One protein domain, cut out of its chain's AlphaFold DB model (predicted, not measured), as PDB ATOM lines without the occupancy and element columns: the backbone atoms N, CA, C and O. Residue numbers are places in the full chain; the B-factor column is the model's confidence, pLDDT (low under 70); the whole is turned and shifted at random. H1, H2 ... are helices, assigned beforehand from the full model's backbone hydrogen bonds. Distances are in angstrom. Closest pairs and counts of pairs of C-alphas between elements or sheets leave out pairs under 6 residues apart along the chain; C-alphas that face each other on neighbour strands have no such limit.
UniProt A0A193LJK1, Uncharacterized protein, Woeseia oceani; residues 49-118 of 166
ATOM      1  N   GLU A  49      60.666  58.252  38.719       61.03
ATOM      2  CA  GLU A  49      60.648  56.827  39.006       61.03
ATOM      3  C   GLU A  49      60.853  56.544  40.504       61.03
ATOM      4  O   GLU A  49      60.085  55.787  41.095       61.03
ATOM      5  N   GLY A  50      61.824  57.200  41.152       66.62
ATOM      6  CA  GLY A  50      62.064  57.082  42.593       66.62
ATOM      7  C   GLY A  50      60.921  57.645  43.446       66.62
ATOM      8  O   GLY A  50      60.565  57.063  44.472       66.62
ATOM      9  N   VAL A  51      60.287  58.739  43.008       70.25
ATOM     10  CA  VAL A  51      59.081  59.278  43.663       70.25
ATOM     11  C   VAL A  51      57.908  58.305  43.522       70.25
ATOM     12  O   VAL A  51      57.237  58.020  44.514       70.25
ATOM     13  N   PHE A  52      57.682  57.762  42.325       75.38
ATOM     14  CA  PHE A  52      56.609  56.803  42.073       75.38
ATOM     15  C   PHE A  52      56.777  55.519  42.891       75.38
ATOM     16  O   PHE A  52      55.835  55.095  43.564       75.38
ATOM     17  N   LEU A  53      57.974  54.924  42.909       75.38
ATOM     18  CA  LEU A  53      58.185  53.720  43.705       75.38
ATOM     19  C   LEU A  53      58.059  54.002  45.204       75.38
ATOM     20  O   LEU A  53      57.446  53.212  45.915       75.38
ATOM     21  N   SER A  54      58.558  55.140  45.688       76.44
ATOM     22  CA  SER A  54      58.380  55.529  47.090       76.44
ATOM     23  C   SER A  54      56.899  55.538  47.490       76.44
ATOM     24  O   SER A  54      56.569  55.070  48.575       76.44
ATOM     25  N   GLN A  55      55.999  55.995  46.611       84.00
ATOM     26  CA  GLN A  55      54.550  55.948  46.850       84.00
ATOM     27  C   GLN A  55      53.981  54.523  46.811       84.00
ATOM     28  O   GLN A  55      53.028  54.219  47.526       84.00
ATOM     29  N   ILE A  56      54.513  53.642  45.960       84.56
ATOM     30  CA  ILE A  56      54.135  52.220  45.938       84.56
ATOM     31  C   ILE A  56      54.536  51.553  47.256       84.56
ATOM     32  O   ILE A  56      53.699  50.910  47.876       84.56
ATOM     33  N   ILE A  57      55.763  51.775  47.729       79.38
ATOM     34  CA  ILE A  57      56.267  51.216  48.992       79.38
ATOM     35  C   ILE A  57      55.408  51.668  50.170       79.38
ATOM     36  O   ILE A  57      54.973  50.840  50.964       79.38
ATOM     37  N   THR A  58      55.103  52.967  50.260       85.00
ATOM     38  CA  THR A  58      54.216  53.485  51.311       85.00
ATOM     39  C   THR A  58      52.848  52.802  51.283       85.00
ATOM     40  O   THR A  58      52.321  52.465  52.339       85.00
ATOM     41  N   ARG A  59      52.284  52.556  50.093       87.44
ATOM     42  CA  ARG A  59      51.016  51.826  49.956       87.44
ATOM     43  C   ARG A  59      51.144  50.366  50.388       87.44
ATOM     44  O   ARG A  59      50.295  49.901  51.132       87.44
ATOM     45  N   LEU A  60      52.203  49.666  49.980       86.44
ATOM     46  CA  LEU A  60      52.431  48.264  50.350       86.44
ATOM     47  C   LEU A  60      52.582  48.090  51.866       86.44
ATOM     48  O   LEU A  60      51.926  47.227  52.443       86.44
ATOM     49  N   ASN A  61      53.354  48.960  52.521       79.62
ATOM     50  CA  ASN A  61      53.533  48.937  53.978       79.62
ATOM     51  C   ASN A  61      52.234  49.220  54.751       79.62
ATOM     52  O   ASN A  61      52.105  48.810  55.897       79.62
ATOM     53  N   GLY A  62      51.279  49.940  54.150       84.75
ATOM     54  CA  GLY A  62      49.963  50.173  54.749       84.75
ATOM     55  C   GLY A  62      48.968  49.027  54.544       84.75
ATOM     56  O   GLY A  62      47.952  48.989  55.233       84.75
ATOM     57  N   LEU A  63      49.231  48.119  53.598       88.38
ATOM     58  CA  LEU A  63      48.334  47.016  53.239       88.38
ATOM     59  C   LEU A  63      48.750  45.681  53.867       88.38
ATOM     60  O   LEU A  63      47.886  44.900  54.255       88.38
ATOM     61  N   PHE A  64      50.053  45.415  53.963       87.44
ATOM     62  CA  PHE A  64      50.577  44.162  54.503       87.44
ATOM     63  C   PHE A  64      51.028  44.316  55.956       87.44
ATOM     64  O   PHE A  64      51.651  45.306  56.325       87.44
ATOM     65  N   VAL A  65      50.777  43.287  56.769       84.50
ATOM     66  CA  VAL A  65      51.453  43.136  58.062       84.50
ATOM     67  C   VAL A  65      52.911  42.785  57.774       84.50
ATOM     68  O   VAL A  65      53.192  41.762  57.156       84.50
ATOM     69  N   THR A  66      53.839  43.648  58.185       79.12
ATOM     70  CA  THR A  66      55.260  43.545  57.815       79.12
ATOM     71  C   THR A  66      56.092  42.688  58.771       79.12
ATOM     72  O   THR A  66      57.309  42.612  58.619       79.12
ATOM     73  N   ASP A  67      55.476  42.050  59.767       84.12
ATOM     74  CA  ASP A  67      56.186  41.170  60.697       84.12
ATOM     75  C   ASP A  67      56.816  39.996  59.932       84.12
ATOM     76  O   ASP A  67      56.125  39.129  59.399       84.12
ATOM     77  N   GLY A  68      58.149  39.982  59.859       83.44
ATOM     78  CA  GLY A  68      58.906  38.973  59.113       83.44
ATOM     79  C   GLY A  68      59.037  39.227  57.606       83.44
ATOM     80  O   GLY A  68      59.568  38.361  56.915       83.44
ATOM     81  N   LEU A  69      58.611  40.391  57.098       86.56
ATOM     82  CA  LEU A  69      58.763  40.787  55.694       86.56
ATOM     83  C   LEU A  69      59.621  42.046  55.567       86.56
ATOM     84  O   LEU A  69      59.419  43.037  56.271       86.56
ATOM     85  N   THR A  70      60.568  42.032  54.633       86.44
ATOM     86  CA  THR A  70      61.321  43.231  54.265       86.44
ATOM     87  C   THR A  70      60.571  44.041  53.209       86.44
ATOM     88  O   THR A  70      59.738  43.527  52.463       86.44
ATOM     89  N   VAL A  71      60.921  45.323  53.078       82.00
ATOM     90  CA  VAL A  71      60.411  46.175  51.991       82.00
ATOM     91  C   VAL A  71      60.702  45.558  50.617       82.00
ATOM     92  O   VAL A  71      59.856  45.608  49.726       82.00
ATOM     93  N   ASN A  72      61.868  44.928  50.450       86.38
ATOM     94  CA  ASN A  72      62.227  44.266  49.199       86.38
ATOM     95  C   ASN A  72      61.341  43.052  48.917       86.38
ATOM     96  O   ASN A  72      60.988  42.840  47.761       86.38
ATOM     97  N   ASP A  73      60.934  42.296  49.940       87.56
ATOM     98  CA  ASP A  73      60.004  41.176  49.764       87.56
ATOM     99  C   ASP A  73      58.659  41.671  49.222       87.56
ATOM    100  O   ASP A  73      58.145  41.112  48.254       87.56
ATOM    101  N   LEU A  74      58.136  42.776  49.764       89.31
ATOM    102  CA  LEU A  74      56.882  43.375  49.294       89.31
ATOM    103  C   LEU A  74      56.985  43.890  47.855       89.31
ATOM    104  O   LEU A  74      56.081  43.664  47.051       89.31
ATOM    105  N   ILE A  75      58.079  44.579  47.518       88.19
ATOM    106  CA  ILE A  75      58.302  45.109  46.165       88.19
ATOM    107  C   ILE A  75      58.428  43.963  45.157       88.19
ATOM    108  O   ILE A  75      57.765  43.980  44.120       88.19
ATOM    109  N   ASN A  76      59.258  42.963  45.461       90.06
ATOM    110  CA  ASN A  76      59.465  41.809  44.590       90.06
ATOM    111  C   ASN A  76      58.165  41.026  44.395       90.06
ATOM    112  O   ASN A  76      57.847  40.644  43.270       90.06
ATOM    113  N   TYR A  77      57.384  40.851  45.463       91.81
ATOM    114  CA  TYR A  77      56.083  40.201  45.387       91.81
ATOM    115  C   TYR A  77      55.099  40.987  44.514       91.81
ATOM    116  O   TYR A  77      54.506  40.421  43.600       91.81
ATOM    117  N   ALA A  78      54.985  42.306  44.703       92.00
ATOM    118  CA  ALA A  78      54.122  43.147  43.873       92.00
ATOM    119  C   ALA A  78      54.485  43.065  42.379       92.00
ATOM    120  O   ALA A  78      53.594  43.036  41.528       92.00
ATOM    121  N   TYR A  79      55.779  42.995  42.047       92.12
ATOM    122  CA  TYR A  79      56.221  42.799  40.667       92.12
ATOM    123  C   TYR A  79      55.909  41.402  40.128       92.12
ATOM    124  O   TYR A  79      55.445  41.305  38.994       92.12
ATOM    125  N   ALA A  80      56.086  40.348  40.927       93.19
ATOM    126  CA  ALA A  80      55.710  38.992  40.532       93.19
ATOM    127  C   ALA A  80      54.212  38.900  40.196       93.19
ATOM    128  O   ALA A  80      53.849  38.385  39.138       93.19
ATOM    129  N   ILE A  81      53.349  39.480  41.041       95.44
ATOM    130  CA  ILE A  81      51.902  39.516  40.796       95.44
ATOM    131  C   ILE A  81      51.564  40.362  39.568       95.44
ATOM    132  O   ILE A  81      50.792  39.919  38.720       95.44
ATOM    133  N   ARG A  82      52.165  41.550  39.416       94.94
ATOM    134  CA  ARG A  82      51.987  42.389  38.216       94.94
ATOM    135  C   ARG A  82      52.301  41.604  36.944       94.94
ATOM    136  O   ARG A  82      51.534  41.665  35.986       94.94
ATOM    137  N   ASP A  83      53.428  40.900  36.931       94.75
ATOM    138  CA  ASP A  83      53.882  40.164  35.755       94.75
ATOM    139  C   ASP A  83      52.948  38.990  35.460       94.75
ATOM    140  O   ASP A  83      52.548  38.818  34.311       94.75
ATOM    141  N   LYS A  84      52.480  38.279  36.492       94.31
ATOM    142  CA  LYS A  84      51.462  37.231  36.354       94.31
ATOM    143  C   LYS A  84      50.141  37.749  35.786       94.31
ATOM    144  O   LYS A  84      49.644  37.189  34.815       94.31
ATOM    145  N   VAL A  85      49.617  38.864  36.298       95.69
ATOM    146  CA  VAL A  85      48.411  39.503  35.737       95.69
ATOM    147  C   VAL A  85      48.624  39.892  34.273       95.69
ATOM    148  O   VAL A  85      47.712  39.760  33.458       95.69
ATOM    149  N   SER A  86      49.833  40.331  33.910       95.25
ATOM    150  CA  SER A  86      50.142  40.740  32.537       95.25
ATOM    151  C   SER A  86      50.121  39.598  31.515       95.25
ATOM    152  O   SER A  86      49.986  39.852  30.317       95.25
ATOM    153  N   GLU A  87      50.188  38.342  31.971       94.06
ATOM    154  CA  GLU A  87      50.006  37.154  31.129       94.06
ATOM    155  C   GLU A  87      48.532  36.990  30.687       94.06
ATOM    156  O   GLU A  87      48.253  36.365  29.659       94.06
ATOM    157  N   ASN A  88      47.574  37.604  31.396       94.31
ATOM    158  CA  ASN A  88      46.158  37.569  31.043       94.31
ATOM    159  C   ASN A  88      45.827  38.594  29.940       94.31
ATOM    160  O   ASN A  88      45.544  39.768  30.187       94.31
ATOM    161  N   SER A  89      45.815  38.125  28.690       93.50
ATOM    162  CA  SER A  89      45.555  38.971  27.514       93.50
ATOM    163  C   SER A  89      44.208  39.712  27.534       93.50
ATOM    164  O   SER A  89      44.137  40.838  27.037       93.50
ATOM    165  N   ALA A  90      43.155  39.129  28.117       91.44
ATOM    166  CA  ALA A  90      41.839  39.763  28.195       91.44
ATOM    167  C   ALA A  90      41.868  40.968  29.143       91.44
ATOM    168  O   ALA A  90      41.394  42.051  28.797       91.44
ATOM    169  N   VAL A  91      42.514  40.811  30.296       93.62
ATOM    170  CA  VAL A  91      42.707  41.889  31.272       93.62
ATOM    171  C   VAL A  91      43.608  42.978  30.710       93.62
ATOM    172  O   VAL A  91      43.278  44.158  30.811       93.62
ATOM    173  N   MET A  92      44.697  42.609  30.037       95.75
ATOM    174  CA  MET A  92      45.568  43.591  29.389       95.75
ATOM    175  C   MET A  92      44.838  44.376  28.296       95.75
ATOM    176  O   MET A  92      45.037  45.585  28.165       95.75
ATOM    177  N   HIS A  93      43.932  43.731  27.557       92.50
ATOM    178  CA  HIS A  93      43.055  44.419  26.617       92.50
ATOM    179  C   HIS A  93      42.087  45.384  27.324       92.50
ATOM    180  O   HIS A  93      41.872  46.491  26.832       92.50
ATOM    181  N   GLN A  94      41.514  45.014  28.472       89.81
ATOM    182  CA  GLN A  94      40.650  45.907  29.256       89.81
ATOM    183  C   GLN A  94      41.412  47.123  29.787       89.81
ATOM    184  O   GLN A  94      40.942  48.244  29.623       89.81
ATOM    185  N   ILE A  95      42.604  46.920  30.352       92.00
ATOM    186  CA  ILE A  95      43.460  48.002  30.863       92.00
ATOM    187  C   ILE A  95      43.820  48.992  29.749       92.00
ATOM    188  O   ILE A  95      43.869  50.196  29.986       92.00
ATOM    189  N   ALA A  96      44.067  48.501  28.532       92.75
ATOM    190  CA  ALA A  96      44.447  49.351  27.407       92.75
ATOM    191  C   ALA A  96      43.285  50.186  26.841       92.75
ATOM    192  O   ALA A  96      43.534  51.235  26.248       92.75
ATOM    193  N   ASN A  97      42.041  49.721  26.982       93.44
ATOM    194  CA  ASN A  97      40.896  50.279  26.255       93.44
ATOM    195  C   ASN A  97      39.809  50.904  27.143       93.44
ATOM    196  O   ASN A  97      38.939  51.597  26.619       93.44
ATOM    197  N   ASN A  98      39.848  50.688  28.459       91.88
ATOM    198  CA  ASN A  98      38.828  51.165  29.394       91.88
ATOM    199  C   ASN A  98      39.413  52.165  30.404       91.88
ATOM    200  O   ASN A  98      40.629  52.262  30.572       91.88
ATOM    201  N   SER A  99      38.547  52.904  31.114       92.88
ATOM    202  CA  SER A  99      39.003  53.701  32.261       92.88
ATOM    203  C   SER A  99      39.489  52.794  33.399       92.88
ATOM    204  O   SER A  99      39.111  51.622  33.479       92.88
ATOM    205  N   ALA A 100      40.301  53.335  34.311       89.06
ATOM    206  CA  ALA A 100      40.790  52.577  35.461       89.06
ATOM    207  C   ALA A 100      39.635  52.036  36.323       89.06
ATOM    208  O   ALA A 100      39.647  50.876  36.722       89.06
ATOM    209  N   GLU A 101      38.601  52.847  36.553       91.75
ATOM    210  CA  GLU A 101      37.413  52.470  37.323       91.75
ATOM    211  C   GLU A 101      36.655  51.322  36.651       91.75
ATOM    212  O   GLU A 101      36.185  50.409  37.325       91.75
ATOM    213  N   GLN A 102      36.565  51.339  35.320       89.81
ATOM    214  CA  GLN A 102      35.913  50.280  34.556       89.81
ATOM    215  C   GLN A 102      36.726  48.986  34.563       89.81
ATOM    216  O   GLN A 102      36.150  47.916  34.728       89.81
ATOM    217  N   ALA A 103      38.050  49.069  34.416       88.81
ATOM    218  CA  ALA A 103      38.920  47.899  34.487       88.81
ATOM    219  C   ALA A 103      38.841  47.234  35.872       88.81
ATOM    220  O   ALA A 103      38.709  46.016  35.955       88.81
ATOM    221  N   LEU A 104      38.829  48.029  36.948       90.62
ATOM    222  CA  LEU A 104      38.708  47.548  38.330       90.62
ATOM    223  C   LEU A 104      37.332  46.947  38.671       90.62
ATOM    224  O   LEU A 104      37.229  46.217  39.649       90.62
ATOM    225  N   LEU A 105      36.288  47.243  37.893       92.25
ATOM    226  CA  LEU A 105      34.963  46.614  38.007       92.25
ATOM    227  C   LEU A 105      34.763  45.447  37.025       92.25
ATOM    228  O   LEU A 105      33.735  44.774  37.087       92.25
ATOM    229  N   GLY A 106      35.704  45.258  36.097       90.62
ATOM    230  CA  GLY A 106      35.698  44.202  35.090       90.62
ATOM    231  C   GLY A 106      36.399  42.938  35.580       90.62
ATOM    232  O   GLY A 106      36.239  42.531  36.727       90.62
ATOM    233  N   ASP A 107      37.211  42.332  34.714       92.50
ATOM    234  CA  ASP A 107      37.850  41.040  35.002       92.50
ATOM    235  C   ASP A 107      39.165  41.184  35.784       92.50
ATOM    236  O   ASP A 107      39.741  40.188  36.225       92.50
ATOM    237  N   PHE A 108      39.657  42.415  35.973       94.62
ATOM    238  CA  PHE A 108      40.924  42.663  36.658       94.62
ATOM    239  C   PHE A 108      40.976  42.090  38.085       94.62
ATOM    240  O   PHE A 108      41.976  41.445  38.391       94.62
ATOM    241  N   PRO A 109      39.963  42.271  38.963       95.12
ATOM    242  CA  PRO A 109      40.027  41.736  40.324       95.12
ATOM    243  C   PRO A 109      40.162  40.211  40.355       95.12
ATOM    244  O   PRO A 109      41.014  39.697  41.069       95.12
ATOM    245  N   GLY A 110      39.389  39.496  39.530       96.31
ATOM    246  CA  GLY A 110      39.471  38.035  39.456       96.31
ATOM    247  C   GLY A 110      40.825  37.561  38.929       96.31
ATOM    248  O   GLY A 110      41.441  36.678  39.508       96.31
ATOM    249  N   ALA A 111      41.349  38.212  37.890       96.44
ATOM    250  CA  ALA A 111      42.669  37.871  37.373       96.44
ATOM    251  C   ALA A 111      43.816  38.215  38.332       96.44
ATOM    252  O   ALA A 111      44.873  37.594  38.266       96.44
ATOM    253  N   LEU A 112      43.630  39.212  39.202       96.12
ATOM    254  CA  LEU A 112      44.567  39.505  40.278       96.12
ATOM    255  C   LEU A 112      44.573  38.377  41.315       96.12
ATOM    256  O   LEU A 112      45.655  37.949  41.713       96.12
ATOM    257  N   ASP A 113      43.399  37.878  41.710       97.00
ATOM    258  CA  ASP A 113      43.276  36.738  42.626       97.00
ATOM    259  C   ASP A 113      43.916  35.472  42.029       97.00
ATOM    260  O   ASP A 113      44.738  34.827  42.686       97.00
ATOM    261  N   ASP A 114      43.624  35.169  40.760       97.50
ATOM    262  CA  ASP A 114      44.236  34.050  40.034       97.50
ATOM    263  C   ASP A 114      45.765  34.202  39.976       97.50
ATOM    264  O   ASP A 114      46.505  33.279  40.312       97.50
ATOM    265  N   ALA A 115      46.267  35.397  39.647       97.38
ATOM    266  CA  ALA A 115      47.701  35.677  39.610       97.38
ATOM    267  C   ALA A 115      48.383  35.510  40.978       97.38
ATOM    268  O   ALA A 115      49.531  35.061  41.039       97.38
ATOM    269  N   VAL A 116      47.701  35.860  42.073       96.62
ATOM    270  CA  VAL A 116      48.187  35.644  43.445       96.62
ATOM    271  C   VAL A 116      48.342  34.156  43.743       96.62
ATOM    272  O   VAL A 116      49.386  33.752  44.269       96.62
ATOM    273  N   ILE A 117      47.349  33.345  43.378       97.25
ATOM    274  CA  ILE A 117      47.368  31.888  43.564       97.25
ATOM    275  C   ILE A 117      48.468  31.260  42.698       97.25
ATOM    276  O   ILE A 117      49.371  30.607  43.229       97.25
ATOM    277  N   ASP A 118      48.463  31.541  41.396       97.12
ATOM    278  CA  ASP A 118      49.405  30.984  40.421       97.12
ATOM    279  C   ASP A 118      50.858  31.352  40.746       97.12
ATOM    280  O   ASP A 118      51.773  30.534  40.610       97.12
TER     281      ASP A 118
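AT A GLANCE: This is residues 49 to 118 of the 166 residues of an uncharacterized protein of Woeseia oceani (UniProt A0A193LJK1). The model looks like an open arch: H2 is the crossbar, H1 makes one leg near the beginning of H2, and H3 and H4 together make the other leg beyond its far end, with an open gap between the legs. H5 folds back from the second leg and packs across the last part of H2. The printed part has 70 residues with five named helices, H1 to H5 in order along the chain, and no named strand; the class is all helix. It is only just loose, close to compact, with a radius of gyration of the C-alphas of 13.4 A, and it spans 36 by 28 by 18 A.

IN THESE COORDINATES: H1 covers residues 49 to 63, beginning at C-alpha 49 at (60.648, 56.827, 39.006), and is 21.2 A long from first to last C-alpha. H2, residues 71 to 86, is the longest helix at 22.7 A; its first C-alpha is at (60.411, 46.175, 51.991). H3 is residues 89 to 97, 12.3 A. H4 is residues 100 to 105, 8.7 A. H5 is residues 108 to 118, 14.9 A, and ends at C-alpha 118 at (49.405, 30.984, 40.421).

HOW THE PARTS SIT: H1 touches H2 with its residues 57 to 61 alone, and H2 touches H1 with its residues 71 to 75 alone; the closest C-alphas of the two, those of Leu 60 and Leu 74, are 6.7 A apart. Their lines are about perpendicular, at 82 degrees. H1 is apart from H3, H4 and H5. H2 and H3 are close but not clearly touching, with the closest C-alphas, of Ser 86 and Met 92, 6.2 A apart, and are about perpendicular at 85 degrees. H3 and H4 form a helical hairpin: they only just touch, with 3 pairs of C-alphas within 8 A, the closest being Ile 95 and Ala 103 at 5.8 A, and run opposite ways at a steep tilt of 42 degrees. H2 and H4 are apart. H4 and H5 meet only through their link. H5 touches residues 81 to 85 of H2, opposite ways at a steep tilt of 66 degrees; the closest C-alphas, of Lys 84 and Ala 115, are 5.2 A apart. H3 and H5 are close but not clearly touching, with the C-alphas of Val 91 and Phe 108 closest at 5.7 A. In H1, H2, H3, H4 and H5 every O i to N i+4 pair is within hydrogen-bond range.

THE WHOLE: The two C-alphas farthest apart, of Gly 68 and Asn 97, are 39.1 A apart. The printed part has no cut. The links H2 to H3, H3 to H4 and H4 to H5 are tight, H1 to H2 is short, and no link is long. The mean pLDDT of the printed part is 89.1, and residues 49 to 50 are under 70.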